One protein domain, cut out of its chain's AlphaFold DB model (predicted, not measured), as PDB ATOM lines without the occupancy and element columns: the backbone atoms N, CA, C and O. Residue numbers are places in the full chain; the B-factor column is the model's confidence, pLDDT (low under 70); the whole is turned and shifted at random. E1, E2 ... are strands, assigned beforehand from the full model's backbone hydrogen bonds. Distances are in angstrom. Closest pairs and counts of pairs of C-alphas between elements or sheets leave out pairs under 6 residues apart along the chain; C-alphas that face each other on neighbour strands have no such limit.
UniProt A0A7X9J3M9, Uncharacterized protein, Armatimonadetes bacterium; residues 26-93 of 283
ATOM      1  N   PRO A  26     -23.586  21.674 -50.808       56.72
ATOM      2  CA  PRO A  26     -22.911  20.393 -51.048       56.72
ATOM      3  C   PRO A  26     -23.729  19.174 -50.588       56.72
ATOM      4  O   PRO A  26     -23.463  18.051 -51.017       56.72
ATOM      5  N   THR A  27     -24.732  19.394 -49.735       57.53
ATOM      6  CA  THR A  27     -25.718  18.406 -49.291       57.53
ATOM      7  C   THR A  27     -27.120  18.989 -49.402       57.53
ATOM      8  O   THR A  27     -27.315  20.189 -49.211       57.53
ATOM      9  N   ILE A  28     -28.117  18.136 -49.646       63.59
ATOM     10  CA  ILE A  28     -29.529  18.535 -49.652       63.59
ATOM     11  C   ILE A  28     -29.910  18.972 -48.223       63.59
ATOM     12  O   ILE A  28     -29.944  18.112 -47.339       63.59
ATOM     13  N   PRO A  29     -30.222  20.264 -47.970       59.34
ATOM     14  CA  PRO A  29     -30.402  20.792 -46.609       59.34
ATOM     15  C   PRO A  29     -31.482  20.067 -45.795       59.34
ATOM     16  O   PRO A  29     -31.407  19.979 -44.576       59.34
ATOM     17  N   TRP A  30     -32.481  19.521 -46.488       64.25
ATOM     18  CA  TRP A  30     -33.650  18.855 -45.911       64.25
ATOM     19  C   TRP A  30     -33.435  17.361 -45.623       64.25
ATOM     20  O   TRP A  30     -34.288  16.734 -45.004       64.25
ATOM     21  N   GLN A  31     -32.323  16.783 -46.089       65.44
ATOM     22  CA  GLN A  31     -31.953  15.377 -45.868       65.44
ATOM     23  C   GLN A  31     -30.643  15.226 -45.084       65.44
ATOM     24  O   GLN A  31     -30.234  14.107 -44.783       65.44
ATOM     25  N   SER A  32     -29.973  16.335 -44.757       70.69
ATOM     26  CA  SER A  32     -28.742  16.322 -43.977       70.69
ATOM     27  C   SER A  32     -29.009  16.353 -42.471       70.69
ATOM     28  O   SER A  32     -29.747  17.208 -41.984       70.69
ATOM     29  N   VAL A  33     -28.352  15.470 -41.723       72.94
ATOM     30  CA  VAL A  33     -28.366  15.428 -40.257       72.94
ATOM     31  C   VAL A  33     -27.068  16.037 -39.740       72.94
ATOM     32  O   VAL A  33     -25.984  15.570 -40.079       72.94
ATOM     33  N   SER A  34     -27.171  17.079 -38.916       77.12
ATOM     34  CA  SER A  34     -26.014  17.695 -38.255       77.12
ATOM     35  C   SER A  34     -26.011  17.368 -36.768       77.12
ATOM     36  O   SER A  34     -27.058  17.436 -36.121       77.12
ATOM     37  N   GLY A  35     -24.855  17.023 -36.211       80.31
ATOM     38  CA  GLY A  35     -24.738  16.690 -34.796       80.31
ATOM     39  C   GLY A  35     -23.311  16.402 -34.347       80.31
ATOM     40  O   GLY A  35     -22.378  16.362 -35.151       80.31
ATOM     41  N   ARG A  36     -23.143  16.210 -33.038       80.69
ATOM     42  CA  ARG A  36     -21.872  15.802 -32.435       80.69
ATOM     43  C   ARG A  36     -21.730  14.285 -32.510       80.69
ATOM     44  O   ARG A  36     -22.635  13.569 -32.090       80.69
ATOM     45  N   VAL A  37     -20.610  13.796 -33.028       80.44
ATOM     46  CA  VAL A  37     -20.303  12.365 -33.112       80.44
ATOM     47  C   VAL A  37     -20.108  11.814 -31.702       80.44
ATOM     48  O   VAL A  37     -19.249  12.295 -30.964       80.44
ATOM     49  N   LEU A  38     -20.910  10.821 -31.326       77.75
ATOM     50  CA  LEU A  38     -20.774  10.099 -30.058       77.75
ATOM     51  C   LEU A  38     -19.961   8.821 -30.239       77.75
ATOM     52  O   LEU A  38     -19.100   8.524 -29.418       77.75
ATOM     53  N   ASP A  39     -20.236   8.089 -31.317       75.69
ATOM     54  CA  ASP A  39     -19.587   6.821 -31.628       75.69
ATOM     55  C   ASP A  39     -19.591   6.566 -33.142       75.69
ATOM     56  O   ASP A  39     -20.524   6.971 -33.851       75.69
ATOM     57  N   VAL A  40     -18.539   5.906 -33.625       75.25
ATOM     58  CA  VAL A  40     -18.299   5.621 -35.044       75.25
ATOM     59  C   VAL A  40     -18.107   4.119 -35.206       75.25
ATOM     60  O   VAL A  40     -17.044   3.573 -34.925       75.25
ATOM     61  N   THR A  41     -19.146   3.440 -35.684       74.81
ATOM     62  CA  THR A  41     -19.091   2.024 -36.061       74.81
ATOM     63  C   THR A  41     -18.901   1.921 -37.583       74.81
ATOM     64  O   THR A  41     -19.375   2.798 -38.306       74.81
ATOM     65  N   PRO A  42     -18.264   0.863 -38.129       67.56
ATOM     66  CA  PRO A  42     -18.087   0.709 -39.581       67.56
ATOM     67  C   PRO A  42     -19.382   0.750 -40.413       67.56
ATOM     68  O   PRO A  42     -19.323   0.983 -41.617       67.56
ATOM     69  N   THR A  43     -20.540   0.519 -39.790       67.31
ATOM     70  CA  THR A  43     -21.861   0.470 -40.434       67.31
ATOM     71  C   THR A  43     -22.774   1.639 -40.068       67.31
ATOM     72  O   THR A  43     -23.716   1.913 -40.807       67.31
ATOM     73  N   GLU A  44     -22.523   2.340 -38.959       76.69
ATOM     74  CA  GLU A  44     -23.400   3.398 -38.439       76.69
ATOM     75  C   GLU A  44     -22.610   4.472 -37.682       76.69
ATOM     76  O   GLU A  44     -21.675   4.172 -36.939       76.69
ATOM     77  N   ILE A  45     -23.040   5.729 -37.810       76.94
ATOM     78  CA  ILE A  45     -22.554   6.842 -36.991       76.94
ATOM     79  C   ILE A  45     -23.668   7.284 -36.053       76.94
ATOM     80  O   ILE A  45     -24.775   7.605 -36.491       76.94
ATOM     81  N   ARG A  46     -23.369   7.349 -34.754       78.62
ATOM     82  CA  ARG A  46     -24.287   7.893 -33.752       78.62
ATOM     83  C   ARG A  46     -24.003   9.372 -33.548       78.62
ATOM     84  O   ARG A  46     -22.920   9.755 -33.109       78.62
ATOM     85  N   LEU A  47     -24.997  10.197 -33.858       80.94
ATOM     86  CA  LEU A  47     -24.934  11.646 -33.745       80.94
ATOM     87  C   LEU A  47     -25.866  12.137 -32.644       80.94
ATOM     88  O   LEU A  47     -27.028  11.742 -32.578       80.94
ATOM     89  N   GLN A  48     -25.387  13.066 -31.830       80.25
ATOM     90  CA  GLN A  48     -26.224  13.878 -30.960       80.25
ATOM     91  C   GLN A  48     -26.639  15.145 -31.714       80.25
ATOM     92  O   GLN A  48     -25.812  16.027 -31.958       80.25
ATOM     93  N   SER A  49     -27.911  15.231 -32.103       74.75
ATOM     94  CA  SER A  49     -28.491  16.407 -32.757       74.75
ATOM     95  C   SER A  49     -29.446  17.083 -31.773       74.75
ATOM     96  O   SER A  49     -30.573  16.636 -31.565       74.75
ATOM     97  N   GLY A  50     -28.967  18.119 -31.078       74.31
ATOM     98  CA  GLY A  50     -29.712  18.727 -29.972       74.31
ATOM     99  C   GLY A  50     -29.862  17.767 -28.782       74.31
ATOM    100  O   GLY A  50     -28.860  17.337 -28.212       74.31
ATOM    101  N   ALA A  51     -31.103  17.446 -28.400       62.56
ATOM    102  CA  ALA A  51     -31.424  16.547 -27.282       62.56
ATOM    103  C   ALA A  51     -31.642  15.075 -27.698       62.56
ATOM    104  O   ALA A  51     -31.757  14.212 -26.830       62.56
ATOM    105  N   GLU A  52     -31.686  14.774 -29.000       72.75
ATOM    106  CA  GLU A  52     -31.920  13.423 -29.520       72.75
ATOM    107  C   GLU A  52     -30.627  12.786 -30.045       72.75
ATOM    108  O   GLU A  52     -29.811  13.432 -30.712       72.75
ATOM    109  N   VAL A  53     -30.465  11.486 -29.785       77.44
ATOM    110  CA  VAL A  53     -29.416  10.663 -30.396       77.44
ATOM    111  C   VAL A  53     -29.998   9.990 -31.632       77.44
ATOM    112  O   VAL A  53     -30.935   9.202 -31.531       77.44
ATOM    113  N   ARG A  54     -29.446  10.299 -32.806       74.88
ATOM    114  CA  ARG A  54     -29.843   9.712 -34.089       74.88
ATOM    115  C   ARG A  54     -28.707   8.855 -34.630       74.88
ATOM    116  O   ARG A  54     -27.574   9.325 -34.732       74.88
ATOM    117  N   SER A  55     -29.003   7.607 -34.978       70.44
ATOM    118  CA  SER A  55     -28.091   6.763 -35.751       70.44
ATOM    119  C   SER A  55     -28.289   7.029 -37.240       70.44
ATOM    120  O   SER A  55     -29.414   7.081 -37.737       70.44
ATOM    121  N   VAL A  56     -27.187   7.233 -37.956       73.94
ATOM    122  CA  VAL A  56     -27.165   7.376 -39.412       73.94
ATOM    123  C   VAL A  56     -26.387   6.195 -39.978       73.94
ATOM    124  O   VAL A  56     -25.202   6.036 -39.684       73.94
ATOM    125  N   GLY A  57     -27.054   5.355 -40.770       72.19
ATOM    126  CA  GLY A  57     -26.413   4.234 -41.456       72.19
ATOM    127  C   GLY A  57     -25.420   4.727 -42.504       72.19
ATOM    128  O   GLY A  57     -25.722   5.652 -43.251       72.19
ATOM    129  N   LEU A  58     -24.235   4.122 -42.561       65.62
ATOM    130  CA  LEU A  58     -23.193   4.431 -43.539       65.62
ATOM    131  C   LEU A  58     -23.477   3.710 -44.865       65.62
ATOM    132  O   LEU A  58     -22.840   2.718 -45.211       65.62
ATOM    133  N   GLU A  59     -24.456   4.198 -45.627       63.81
ATOM    134  CA  GLU A  59     -24.662   3.747 -47.005       63.81
ATOM    135  C   GLU A  59     -23.571   4.294 -47.951       63.81
ATOM    136  O   GLU A  59     -22.968   5.341 -47.715       63.81
ATOM    137  N   LYS A  60     -23.336   3.605 -49.080       58.09
ATOM    138  CA  LYS A  60     -22.225   3.830 -50.039       58.09
ATOM    139  C   LYS A  60     -22.172   5.225 -50.705       58.09
ATOM    140  O   LYS A  60     -21.294   5.460 -51.530       58.09
ATOM    141  N   LYS A  61     -23.109   6.130 -50.402       64.75
ATOM    142  CA  LYS A  61     -23.298   7.445 -51.046       64.75
ATOM    143  C   LYS A  61     -23.600   8.559 -50.041       64.75
ATOM    144  O   LYS A  61     -24.458   9.406 -50.271       64.75
ATOM    145  N   ILE A  62     -22.911   8.551 -48.909       70.75
ATOM    146  CA  ILE A  62     -23.076   9.575 -47.880       70.75
ATOM    147  C   ILE A  62     -21.831  10.454 -47.833       70.75
ATOM    148  O   ILE A  62     -20.700   9.968 -47.842       70.75
ATOM    149  N   LEU A  63     -22.050  11.766 -47.806       70.19
ATOM    150  CA  LEU A  63     -21.011  12.763 -47.600       70.19
ATOM    151  C   LEU A  63     -21.026  13.197 -46.142       70.19
ATOM    152  O   LEU A  63     -22.081  13.524 -45.596       70.19
ATOM    153  N   ILE A  64     -19.844  13.221 -45.534       74.00
ATOM    154  CA  ILE A  64     -19.650  13.665 -44.159       74.00
ATOM    155  C   ILE A  64     -18.774  14.907 -44.193       74.00
ATOM    156  O   ILE A  64     -17.651  14.876 -44.701       74.00
ATOM    157  N   PHE A  65     -19.297  15.995 -43.644       74.56
ATOM    158  CA  PHE A  65     -18.590  17.256 -43.510       74.56
ATOM    159  C   PHE A  65     -18.311  17.530 -42.037       74.56
ATOM    160  O   PHE A  65     -19.242  17.737 -41.264       74.56
ATOM    161  N   ARG A  66     -17.037  17.549 -41.637       76.88
ATOM    162  CA  ARG A  66     -16.611  17.998 -40.307       76.88
ATOM    163  C   ARG A  66     -16.580  19.519 -40.282       76.88
ATOM    164  O   ARG A  66     -15.917  20.158 -41.099       76.88
ATOM    165  N   GLN A  67     -17.263  20.107 -39.311       74.12
ATOM    166  CA  GLN A  67     -17.253  21.544 -39.096       74.12
ATOM    167  C   GLN A  67     -16.010  21.925 -38.282       74.12
ATOM    168  O   GLN A  67     -15.840  21.474 -37.150       74.12
ATOM    169  N   ARG A  68     -15.117  22.739 -38.860       65.56
ATOM    170  CA  ARG A  68     -13.961  23.289 -38.140       65.56
ATOM    171  C   ARG A  68     -14.333  24.633 -37.518       65.56
ATOM    172  O   ARG A  68     -14.997  25.449 -38.147       65.56
ATOM    173  N   VAL A  69     -13.817  24.900 -36.317       56.62
ATOM    174  CA  VAL A  69     -13.957  26.203 -35.631       56.62
ATOM    175  C   VAL A  69     -13.394  27.355 -36.484       56.62
ATOM    176  O   VAL A  69     -13.826  28.494 -36.355       56.62
ATOM    177  N   SER A  70     -12.460  27.057 -37.397       46.03
ATOM    178  CA  SER A  70     -11.737  28.034 -38.215       46.03
ATOM    179  C   SER A  70     -12.301  28.286 -39.624       46.03
ATOM    180  O   SER A  70     -11.628  28.967 -40.395       46.03
ATOM    181  N   GLY A  71     -13.469  27.747 -40.013       61.41
ATOM    182  CA  GLY A  71     -14.074  28.075 -41.316       61.41
ATOM    183  C   GLY A  71     -14.749  26.923 -42.066       61.41
ATOM    184  O   GLY A  71     -15.630  26.257 -41.527       61.41
ATOM    185  N   THR A  72     -14.403  26.755 -43.352       55.94
ATOM    186  CA  THR A  72     -15.121  25.902 -44.319       55.94
ATOM    187  C   THR A  72     -15.214  24.440 -43.864       55.94
ATOM    188  O   THR A  72     -14.190  23.883 -43.460       55.94
ATOM    189  N   PRO A  73     -16.398  23.798 -43.957       64.38
ATOM    190  CA  PRO A  73     -16.554  22.386 -43.626       64.38
ATOM    191  C   PRO A  73     -15.607  21.512 -44.451       64.38
ATOM    192  O   PRO A  73     -15.499  21.671 -45.665       64.38
ATOM    193  N   GLU A  74     -14.924  20.584 -43.793       71.31
ATOM    194  CA  GLU A  74     -13.993  19.653 -44.428       71.31
ATOM    195  C   GLU A  74     -14.722  18.350 -44.744       71.31
ATOM    196  O   GLU A  74     -15.418  17.816 -43.882       71.31
ATOM    197  N   ARG A  75     -14.572  17.816 -45.960       72.44
ATOM    198  CA  ARG A  75     -15.090  16.482 -46.291       72.44
ATOM    199  C   ARG A  75     -14.174  15.427 -45.673       72.44
ATOM    200  O   ARG A  75     -12.981  15.423 -45.954       72.44
ATOM    201  N   VAL A  76     -14.739  14.540 -44.861       75.50
ATOM    202  CA  VAL A  76     -13.983  13.582 -44.043       75.50
ATOM    203  C   VAL A  76     -14.476  12.162 -44.311       75.50
ATOM    204  O   VAL A  76     -15.672  11.933 -44.497       75.50
ATOM    205  N   GLU A  77     -13.555  11.201 -44.359       78.00
ATOM    206  CA  GLU A  77     -13.916   9.787 -44.465       78.00
ATOM    207  C   GLU A  77     -14.409   9.255 -43.112       78.00
ATOM    208  O   GLU A  77     -13.875   9.670 -42.078       78.00
ATOM    209  N   PRO A  78     -15.355   8.295 -43.080       73.44
ATOM    210  CA  PRO A  78     -15.907   7.771 -41.829       73.44
ATOM    211  C   PRO A  78     -14.839   7.316 -40.824       73.44
ATOM    212  O   PRO A  78     -14.981   7.549 -39.631       73.44
ATOM    213  N   GLN A  79     -13.737   6.734 -41.307       74.56
ATOM    214  CA  GLN A  79     -12.641   6.206 -40.483       74.56
ATOM    215  C   GLN A  79     -11.799   7.290 -39.797       74.56
ATOM    216  O   GLN A  79     -11.095   7.013 -38.833       74.56
ATOM    217  N   SER A  80     -11.847   8.520 -40.305       73.81
ATOM    218  CA  SER A  80     -11.047   9.636 -39.796       73.81
ATOM    219  C   SER A  80     -11.798  10.515 -38.792       73.81
ATOM    220  O   SER A  80     -11.236  11.498 -38.309       73.81
ATOM    221  N   LEU A  81     -13.050  10.169 -38.469       76.50
ATOM    222  CA  LEU A  81     -13.875  10.837 -37.462       76.50
ATOM    223  C   LEU A  81     -13.539  10.343 -36.058       76.50
ATOM    224  O   LEU A  81     -13.311   9.157 -35.842       76.50
ATOM    225  N   SER A  82     -13.552  11.256 -35.091       78.06
ATOM    226  CA  SER A  82     -13.389  10.929 -33.675       78.06
ATOM    227  C   SER A  82     -14.619  11.346 -32.877       78.06
ATOM    228  O   SER A  82     -15.333  12.285 -33.242       78.06
ATOM    229  N   ALA A  83     -14.869  10.650 -31.766       74.88
ATOM    230  CA  ALA A  83     -15.915  11.034 -30.829       74.88
ATOM    231  C   ALA A  83     -15.671  12.472 -30.341       74.88
ATOM    232  O   ALA A  83     -14.585  12.816 -29.876       74.88
ATOM    233  N   GLY A  84     -16.686  13.322 -30.468       74.56
ATOM    234  CA  GLY A  84     -16.618  14.741 -30.143       74.56
ATOM    235  C   GLY A  84     -16.622  15.685 -31.345       74.56
ATOM    236  O   GLY A  84     -16.927  16.859 -31.135       74.56
ATOM    237  N   ASP A  85     -16.372  15.196 -32.563       78.62
ATOM    238  CA  ASP A  85     -16.431  15.999 -33.790       78.62
ATOM    239  C   ASP A  85     -17.862  16.474 -34.087       78.62
ATOM    240  O   ASP A  85     -18.820  15.711 -33.979       78.62
ATOM    241  N   THR A  86     -18.033  17.726 -34.508       80.19
ATOM    242  CA  THR A  86     -19.304  18.217 -35.063       80.19
ATOM    243  C   THR A  86     -19.333  17.971 -36.562       80.19
ATOM    244  O   THR A  86     -18.479  18.491 -37.287       80.19
ATOM    245  N   VAL A  87     -20.303  17.187 -37.031       81.69
ATOM    246  CA  VAL A  87     -20.410  16.794 -38.439       81.69
ATOM    247  C   VAL A  87     -21.804  17.039 -39.002       81.69
ATOM    248  O   VAL A  87     -22.805  16.930 -38.296       81.69
ATOM    249  N   THR A  88     -21.856  17.312 -40.301       79.44
ATOM    250  CA  THR A  88     -23.068  17.305 -41.120       79.44
ATOM    251  C   THR A  88     -22.983  16.130 -42.082       79.44
ATOM    252  O   THR A  88     -22.042  16.031 -42.871       79.44
ATOM    253  N   ILE A  89     -23.957  15.229 -42.007       77.44
ATOM    254  CA  ILE A  89     -24.040  14.013 -42.814       77.44
ATOM    255  C   ILE A  89     -25.226  14.136 -43.760       77.44
ATOM    256  O   ILE A  89     -26.333  14.403 -43.305       77.44
ATOM    257  N   GLY A  90     -25.028  13.932 -45.060       74.62
ATOM    258  CA  GLY A  90     -26.122  13.979 -46.033       74.62
ATOM    259  C   GLY A  90     -25.873  13.114 -47.267       74.62
ATOM    260  O   GLY A  90     -24.731  12.730 -47.531       74.62
ATOM    261  N   PRO A  91     -26.930  12.791 -48.031       68.81
ATOM    262  CA  PRO A  91     -26.799  12.014 -49.256       68.81
ATOM    263  C   PRO A  91     -25.972  12.769 -50.304       68.81
ATOM    264  O   PRO A  91     -26.060  13.997 -50.429       68.81
ATOM    265  N   SER A  92     -25.168  12.027 -51.065       65.25
ATOM    266  CA  SER A  92     -24.421  12.563 -52.199       65.25
ATOM    267  C   SER A  92     -25.383  12.949 -53.333       65.25
ATOM    268  O   SER A  92     -26.421  12.323 -53.545       65.25
ATOM    269  N   THR A  93     -25.064  14.021 -54.054       65.75
ATOM    270  CA  THR A  93     -25.837  14.486 -55.220       65.75
ATOM    271  C   THR A  93     -25.093  14.092 -56.499       65.75
ATOM    272  O   THR A  93     -23.880  13.928 -56.480       65.75
TER     273      THR A  93
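What this domain is: This is residues 26 to 93 of the 283 residues of an uncharacterized protein of Armatimonadetes bacterium (UniProt A0A7X9J3M9). One strongly twisted sheet of five strands folds over at a sharp bend in E1 into an open, incomplete barrel, with E2 and E3 on one part and E5 and E4 on the other. The long loop of residues 67 to 85 swings out from the end of E4 and returns to E5. The printed part has 68 residues with five named strands, E1 to E5 in chain order, and no named helix; the sheet order is E3, E2, E1, E5, E4, antiparallel throughout. The class is all strand, though under half of the residues, 31 of 68, are in named elements. The whole is compact, with a radius of gyration of the C-alphas of 10.9 A and spans of 27 by 24 by 23 A.

Where its parts are: E1, residues 33 to 40, begins at C-alpha 33 (-28.366, 15.428, -40.257) and is 15.0 A long. E2, residues 44 to 49, measures 15.1 A; E3, residues 52 to 57, 16.0 A; E4, residues 62 to 66, 13.0 A. E5, residues 86 to 91, measures 17.2 A and ends at C-alpha 91 (-26.799, 12.014, -49.256).

How they stand to each other: E1 bends by 86 degrees at residue 36, and its pairing is staggered: residues 33 to 36 pair with E5, N 35 and O 87 being 2.9 A apart, and residues 36 to 40 with E2, N 48 and O 36 being 2.8 A apart. E1, E2 and E3 form a meander, each strand the antiparallel neighbour of the one before; N 54 and O 47 are 2.8 A apart. E4 and E5 form a hairpin, with N 88 and O 65 at 2.8 A. The edge strands E3 and E4 are apart.

The domain as a whole: The C-alphas farthest apart, of Thr 43 and Ser 70, are 29.4 A apart. The printed part has no cut. The link from E4 to E5, 19 residues, is long. Mean pLDDT of the printed part is 71.3; 22 residues are under 70, among them 26 to 31 and 68 to 73.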